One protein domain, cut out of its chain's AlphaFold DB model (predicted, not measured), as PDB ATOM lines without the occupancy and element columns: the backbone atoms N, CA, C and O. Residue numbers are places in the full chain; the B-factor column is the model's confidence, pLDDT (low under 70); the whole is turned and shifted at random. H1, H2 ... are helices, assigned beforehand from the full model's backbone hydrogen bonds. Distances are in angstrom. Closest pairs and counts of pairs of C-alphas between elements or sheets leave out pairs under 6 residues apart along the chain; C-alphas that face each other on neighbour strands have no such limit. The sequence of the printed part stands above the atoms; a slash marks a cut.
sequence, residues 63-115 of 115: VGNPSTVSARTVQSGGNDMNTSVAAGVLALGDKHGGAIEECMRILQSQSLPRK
ATOM      1  N   VAL A  63     -28.718 -23.794 -27.858       95.69
ATOM      2  CA  VAL A  63     -27.651 -23.105 -28.610       95.69
ATOM      3  C   VAL A  63     -27.185 -21.778 -28.020       95.69
ATOM      4  O   VAL A  63     -26.196 -21.226 -28.493       95.69
ATOM      5  N   GLY A  64     -27.906 -21.246 -27.033       94.38
ATOM      6  CA  GLY A  64     -27.641 -19.924 -26.455       94.38
ATOM      7  C   GLY A  64     -26.672 -19.926 -25.275       94.38
ATOM      8  O   GLY A  64     -26.301 -18.857 -24.800       94.38
ATOM      9  N   ASN A  65     -26.283 -21.102 -24.774       94.75
ATOM     10  CA  ASN A  65     -25.388 -21.191 -23.627       94.75
ATOM     11  C   ASN A  65     -23.918 -20.911 -24.031       94.75
ATOM     12  O   ASN A  65     -23.552 -21.119 -25.195       94.75
ATOM     13  N   PRO A  66     -23.065 -20.444 -23.097       96.75
ATOM     14  CA  PRO A  66     -21.676 -20.092 -23.392       96.75
ATOM     15  C   PRO A  66     -20.869 -21.195 -24.090       96.75
ATOM     16  O   PRO A  66     -20.128 -20.893 -25.025       96.75
ATOM     17  N   SER A  67     -21.034 -22.464 -23.701       97.69
ATOM     18  CA  SER A  67     -20.326 -23.594 -24.326       97.69
ATOM     19  C   SER A  67     -20.733 -23.817 -25.779       97.69
ATOM     20  O   SER A  67     -19.866 -23.931 -26.645       97.69
ATOM     21  N   THR A  68     -22.030 -23.796 -26.088       97.75
ATOM     22  CA  THR A  68     -22.506 -24.000 -27.459       97.75
ATOM     23  C   THR A  68     -22.160 -22.809 -28.350       97.75
ATOM     24  O   THR A  68     -21.755 -23.000 -29.497       97.75
ATOM     25  N   VAL A  69     -22.257 -21.576 -27.836       98.19
ATOM     26  CA  VAL A  69     -21.834 -20.371 -28.570       98.19
ATOM     27  C   VAL A  69     -20.335 -20.420 -28.864       98.19
ATOM     28  O   VAL A  69     -19.938 -20.188 -30.002       98.19
ATOM     29  N   SER A  70     -19.506 -20.780 -27.882       98.25
ATOM     30  CA  SER A  70     -18.048 -20.862 -28.053       98.25
ATOM     31  C   SER A  70     -17.660 -21.903 -29.100       98.25
ATOM     32  O   SER A  70     -16.941 -21.580 -30.048       98.25
ATOM     33  N   ALA A  71     -18.206 -23.119 -28.997       98.50
ATOM     34  CA  ALA A  71     -17.945 -24.186 -29.958       98.50
ATOM     35  C   ALA A  71     -18.346 -23.792 -31.387       98.50
ATOM     36  O   ALA A  71     -17.578 -23.968 -32.334       98.50
ATOM     37  N   ARG A  72     -19.535 -23.200 -31.556       98.38
ATOM     38  CA  ARG A  72     -20.040 -22.792 -32.874       98.38
ATOM     39  C   ARG A  72     -19.276 -21.611 -33.463       98.38
ATOM     40  O   ARG A  72     -19.063 -21.588 -34.670       98.38
ATOM     41  N   THR A  73     -18.849 -20.653 -32.641       98.56
ATOM     42  CA  THR A  73     -18.021 -19.528 -33.096       98.56
ATOM     43  C   THR A  73     -16.666 -20.022 -33.599       98.56
ATOM     44  O   THR A  73     -16.242 -19.628 -34.684       98.56
ATOM     45  N   VAL A  74     -16.015 -20.937 -32.871       98.62
ATOM     46  CA  VAL A  74     -14.736 -21.530 -33.297       98.62
ATOM     47  C   VAL A  74     -14.896 -22.348 -34.580       98.62
ATOM     48  O   VAL A  74     -14.099 -22.175 -35.507       98.62
ATOM     49  N   GLN A  75     -15.970 -23.139 -34.688       98.56
ATOM     50  CA  GLN A  75     -16.304 -23.862 -35.918       98.56
ATOM     51  C   GLN A  75     -16.537 -22.907 -37.095       98.56
ATOM     52  O   GLN A  75     -16.054 -23.150 -38.198       98.56
ATOM     53  N   SER A  76     -17.241 -21.792 -36.871       98.44
ATOM     54  CA  SER A  76     -17.481 -20.773 -37.900       98.44
ATOM     55  C   SER A  76     -16.200 -20.065 -38.350       98.44
ATOM     56  O   SER A  76     -16.179 -19.506 -39.444       98.44
ATOM     57  N   GLY A  77     -15.145 -20.086 -37.533       98.19
ATOM     58  CA  GLY A  77     -13.809 -19.614 -37.895       98.19
ATOM     59  C   GLY A  77     -13.027 -20.573 -38.801       98.19
ATOM     60  O   GLY A  77     -11.910 -20.243 -39.184       98.19
ATOM     61  N   GLY A  78     -13.590 -21.740 -39.142       98.12
ATOM     62  CA  GLY A  78     -12.972 -22.730 -40.030       98.12
ATOM     63  C   GLY A  78     -12.097 -23.770 -39.327       98.12
ATOM     64  O   GLY A  78     -11.273 -24.396 -39.984       98.12
ATOM     65  N   ASN A  79     -12.248 -23.947 -38.011       98.62
ATOM     66  CA  ASN A  79     -11.507 -24.963 -37.258       98.62
ATOM     67  C   ASN A  79     -12.139 -26.359 -37.372       98.62
ATOM     68  O   ASN A  79     -13.328 -26.508 -37.670       98.62
ATOM     69  N   ASP A  80     -11.331 -27.376 -37.067       98.31
ATOM     70  CA  ASP A  80     -11.764 -28.769 -36.992       98.31
ATOM     71  C   ASP A  80     -12.729 -29.027 -35.825       98.31
ATOM     72  O   ASP A  80     -12.738 -28.328 -34.808       98.31
ATOM     73  N   MET A  81     -13.515 -30.100 -35.952       98.12
ATOM     74  CA  MET A  81     -14.556 -30.467 -34.990       98.12
ATOM     75  C   MET A  81     -14.017 -30.658 -33.565       98.12
ATOM     76  O   MET A  81     -14.636 -30.183 -32.616       98.12
ATOM     77  N   ASN A  82     -12.868 -31.316 -33.387       98.31
ATOM     78  CA  ASN A  82     -12.267 -31.525 -32.064       98.31
ATOM     79  C   ASN A  82     -11.849 -30.197 -31.411       98.31
ATOM     80  O   ASN A  82     -12.050 -30.018 -30.211       98.31
ATOM     81  N   THR A  83     -11.327 -29.252 -32.196       98.62
ATOM     82  CA  THR A  83     -10.962 -27.907 -31.728       98.62
ATOM     83  C   THR A  83     -12.202 -27.126 -31.296       98.62
ATOM     84  O   THR A  83     -12.214 -26.500 -30.236       98.62
ATOM     85  N   SER A  84     -13.281 -27.213 -32.071       98.56
ATOM     86  CA  SER A  84     -14.562 -26.581 -31.748       98.56
ATOM     87  C   SER A  84     -15.207 -27.178 -30.493       98.56
ATOM     88  O   SER A  84     -15.664 -26.437 -29.625       98.56
ATOM     89  N   VAL A  85     -15.197 -28.506 -30.339       98.44
ATOM     90  CA  VAL A  85     -15.683 -29.173 -29.118       98.44
ATOM     91  C   VAL A  85     -14.847 -28.756 -27.907       98.44
ATOM     92  O   VAL A  85     -15.416 -28.391 -26.879       98.44
ATOM     93  N   ALA A  86     -13.517 -28.722 -28.036       98.69
ATOM     94  CA  ALA A  86     -12.630 -28.269 -26.967       98.69
ATOM     95  C   ALA A  86     -12.945 -26.828 -26.533       98.69
ATOM     96  O   ALA A  86     -13.009 -26.553 -25.338       98.69
ATOM     97  N   ALA A  87     -13.226 -25.921 -27.474       98.50
ATOM     98  CA  ALA A  87     -13.640 -24.555 -27.151       98.50
ATOM     99  C   ALA A  87     -14.954 -24.500 -26.354       98.50
ATOM    100  O   ALA A  87     -15.096 -23.674 -25.454       98.50
ATOM    101  N   GLY A  88     -15.906 -25.390 -26.652       98.31
ATOM    102  CA  GLY A  88     -17.126 -25.530 -25.859       98.31
ATOM    103  C   GLY A  88     -16.854 -26.027 -24.439       98.31
ATOM    104  O   GLY A  88     -17.391 -25.463 -23.489       98.31
ATOM    105  N   VAL A  89     -15.983 -27.030 -24.285       98.12
ATOM    106  CA  VAL A  89     -15.576 -27.565 -22.973       98.12
ATOM    107  C   VAL A  89     -14.848 -26.506 -22.142       98.12
ATOM    108  O   VAL A  89     -15.129 -26.369 -20.958       98.12
ATOM    109  N   LEU A  90     -13.974 -25.703 -22.754       98.00
ATOM    110  CA  LEU A  90     -13.251 -24.618 -22.076       98.00
ATOM    111  C   LEU A  90     -14.157 -23.483 -21.580       98.00
ATOM    112  O   LEU A  90     -13.747 -22.704 -20.724       98.00
ATOM    113  N   ALA A  91     -15.379 -23.370 -22.106       97.56
ATOM    114  CA  ALA A  91     -16.362 -22.423 -21.595       97.56
ATOM    115  C   ALA A  91     -17.045 -22.912 -20.305       97.56
ATOM    116  O   ALA A  91     -17.760 -22.132 -19.670       97.56
ATOM    117  N   LEU A  92     -16.871 -24.186 -19.930       96.19
ATOM    118  CA  LEU A  92     -17.340 -24.711 -18.652       96.19
ATOM    119  C   LEU A  92     -16.440 -24.197 -17.522       96.19
ATOM    120  O   LEU A  92     -15.216 -24.243 -17.604       96.19
ATOM    121  N   GLY A  93     -17.059 -23.715 -16.449       93.56
ATOM    122  CA  GLY A  93     -16.368 -23.174 -15.281       93.56
ATOM    123  C   GLY A  93     -17.348 -22.808 -14.170       93.56
ATOM    124  O   GLY A  93     -18.525 -23.172 -14.222       93.56
ATOM    125  N   ASP A  94     -16.897 -22.031 -13.184       93.00
ATOM    126  CA  ASP A  94     -17.656 -21.728 -11.959       93.00
ATOM    127  C   ASP A  94     -19.092 -21.238 -12.204       93.00
ATOM    128  O   ASP A  94     -20.012 -21.571 -11.459       93.00
ATOM    129  N   LYS A  95     -19.297 -20.424 -13.249       93.25
ATOM    130  CA  LYS A  95     -20.602 -19.828 -13.589       93.25
ATOM    131  C   LYS A  95     -21.363 -20.567 -14.691       93.25
ATOM    132  O   LYS A  95     -22.513 -20.223 -14.946       93.25
ATOM    133  N   HIS A  96     -20.751 -21.563 -15.325       94.12
ATOM    134  CA  HIS A  96     -21.342 -22.344 -16.413       94.12
ATOM    135  C   HIS A  96     -20.955 -23.819 -16.243       94.12
ATOM    136  O   HIS A  96     -19.921 -24.258 -16.730       94.12
ATOM    137  N   GLY A  97     -21.756 -24.562 -15.473       91.56
ATOM    138  CA  GLY A  97     -21.513 -25.971 -15.114       91.56
ATOM    139  C   GLY A  97     -21.030 -26.198 -13.672       91.56
ATOM    140  O   GLY A  97     -21.395 -27.201 -13.063       91.56
ATOM    141  N   GLY A  98     -20.315 -25.241 -13.069       93.12
ATOM    142  CA  GLY A  98     -19.713 -25.392 -11.731       93.12
ATOM    143  C   GLY A  98     -20.686 -25.554 -10.551       93.12
ATOM    144  O   GLY A  98     -20.286 -25.986  -9.471       93.12
ATOM    145  N   ALA A  99     -21.980 -25.266 -10.735       94.50
ATOM    146  CA  ALA A  99     -22.988 -25.401  -9.677       94.50
ATOM    147  C   ALA A  99     -23.144 -26.844  -9.156       94.50
ATOM    148  O   ALA A  99     -23.560 -27.036  -8.013       94.50
ATOM    149  N   ILE A 100     -22.808 -27.850  -9.974       94.62
ATOM    150  CA  ILE A 100     -22.898 -29.268  -9.600       94.62
ATOM    151  C   ILE A 100     -21.941 -29.581  -8.447       94.62
ATOM    152  O   ILE A 100     -22.370 -30.135  -7.435       94.62
ATOM    153  N   GLU A 101     -20.672 -29.181  -8.560       94.69
ATOM    154  CA  GLU A 101     -19.670 -29.435  -7.520       94.69
ATOM    155  C   GLU A 101     -20.041 -28.766  -6.197       94.69
ATOM    156  O   GLU A 101     -19.927 -29.371  -5.132       94.69
ATOM    157  N   GLU A 102     -20.519 -27.523  -6.258       93.12
ATOM    158  CA  GLU A 102     -20.897 -26.786  -5.057       93.12
ATOM    159  C   GLU A 102     -22.120 -27.405  -4.376       93.12
ATOM    160  O   GLU A 102     -22.123 -27.618  -3.164       93.12
ATOM    161  N   CYS A 103     -23.131 -27.788  -5.159       94.88
ATOM    162  CA  CYS A 103     -24.287 -28.512  -4.646       94.88
ATOM    163  C   CYS A 103     -23.870 -29.838  -3.989       94.88
ATOM    164  O   CYS A 103     -24.321 -30.143  -2.883       94.88
ATOM    165  N   MET A 104     -22.953 -30.596  -4.605       95.12
ATOM    166  CA  MET A 104     -22.409 -31.824  -4.015       95.12
ATOM    167  C   MET A 104     -21.733 -31.562  -2.663       95.12
ATOM    168  O   MET A 104     -22.021 -32.282  -1.706       95.12
ATOM    169  N   ARG A 105     -20.885 -30.527  -2.547       94.69
ATOM    170  CA  ARG A 105     -20.227 -30.159  -1.277       94.69
ATOM    171  C   ARG A 105     -21.244 -29.787  -0.200       94.69
ATOM    172  O   ARG A 105     -21.127 -30.245   0.938       94.69
ATOM    173  N   ILE A 106     -22.258 -28.994  -0.544       95.19
ATOM    174  CA  ILE A 106     -23.325 -28.599   0.385       95.19
ATOM    175  C   ILE A 106     -24.092 -29.833   0.870       95.19
ATOM    176  O   ILE A 106     -24.219 -30.043   2.072       95.19
ATOM    177  N   LEU A 107     -24.557 -30.686  -0.043       95.06
ATOM    178  CA  LEU A 107     -25.343 -31.865   0.319       95.06
ATOM    179  C   LEU A 107     -24.532 -32.868   1.148       95.06
ATOM    180  O   LEU A 107     -25.057 -33.420   2.110       95.06
ATOM    181  N   GLN A 108     -23.252 -33.077   0.834       94.44
ATOM    182  CA  GLN A 108     -22.390 -33.991   1.593       94.44
ATOM    183  C   GLN A 108     -21.971 -33.425   2.956       94.44
ATOM    184  O   GLN A 108     -21.838 -34.183   3.911       94.44
ATOM    185  N   SER A 109     -21.793 -32.106   3.076       88.75
ATOM    186  CA  SER A 109     -21.457 -31.468   4.359       88.75
ATOM    187  C   SER A 109     -22.659 -31.330   5.296       88.75
ATOM    188  O   SER A 109     -22.486 -31.347   6.513       88.75
ATOM    189  N   GLN A 110     -23.875 -31.213   4.750       71.44
ATOM    190  CA  GLN A 110     -25.107 -31.025   5.526       71.44
ATOM    191  C   GLN A 110     -25.861 -32.329   5.845       71.44
ATOM    192  O   GLN A 110     -26.847 -32.282   6.582       71.44
ATOM    193  N   SER A 111     -25.397 -33.493   5.369       57.91
ATOM    194  CA  SER A 111     -26.085 -34.778   5.579       57.91
ATOM    195  C   SER A 111     -25.182 -35.840   6.222       57.91
ATOM    196  O   SER A 111     -24.203 -36.230   5.599       57.91
ATOM    197  N   LEU A 112     -25.420 -36.447   7.396       53.44
ATOM    198  CA  LEU A 112     -26.367 -36.299   8.521       53.44
ATOM    199  C   LEU A 112     -25.732 -37.033   9.748       53.44
ATOM    200  O   LEU A 112     -24.888 -37.913   9.549       53.44
ATOM    201  N   PRO A 113     -26.127 -36.749  11.009       54.06
ATOM    202  CA  PRO A 113     -25.753 -37.568  12.168       54.06
ATOM    203  C   PRO A 113     -26.166 -39.036  11.975       54.06
ATOM    204  O   PRO A 113     -27.288 -39.325  11.559       54.06
ATOM    205  N   ARG A 114     -25.247 -39.954  12.305       50.28
ATOM    206  CA  ARG A 114     -25.474 -41.408  12.299       50.28
ATOM    207  C   ARG A 114     -26.658 -41.751  13.216       50.28
ATOM    208  O   ARG A 114     -26.601 -41.452  14.407       50.28
ATOM    209  N   LYS A 115     -27.702 -42.371  12.660       42.03
ATOM    210  CA  LYS A 115     -28.595 -43.252  13.424       42.03
ATOM    211  C   LYS A 115     -28.036 -44.664  13.387       42.03
ATOM    212  O   LYS A 115     -27.521 -45.039  12.311       42.03
TER     213      LYS A 115
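This is residues 63 to 115 of the 115 residues of the protein "Citrate synthase" of Nanosalina sp. (strain J07AB43) (UniProt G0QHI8). A helical hairpin, H1 and H2 side by side, makes a small head at one end of a long outline, and H3 leads away from it as an arm that touches neither. Residues 103 to 115 stick out free, and this arm makes the length. The printed part has 53 residues with three named helices in the order H1, H2, H3 and no named strand, all helix, extended, with a radius of gyration of the C-alphas of 16.9 A and spans of 59 by 19 by 14 A.

Start at Val 63 and go on to H1, residues 66 to 76, which touches H2, residues 81 to 90. Their closest C-alphas, of Ser 67 and Gly 88, are 4.0 A apart. They run opposite ways at a shallow tilt of 28 degrees, a hairpin with a tight link of 4 residues. H3, residues 99 to 110, is apart from H1 and from H2. In H1, H2 and H3 every O i to N i+4 pair is within hydrogen-bond range.

Find C-alpha 66 at (-21.676, -20.092, -23.392); from there H1 runs 15.1 A to C-alpha 76. H2 covers 14.2 A. H3 runs 16.3 A to C-alpha 110 at (-25.107, -31.025, 5.526).

The C-alphas of Gly 78 and Lys 115, the two farthest apart, are 59.4 A apart. The printed part has no cut, and no link is long. Look at residues 111 to 115 for pLDDT under 70.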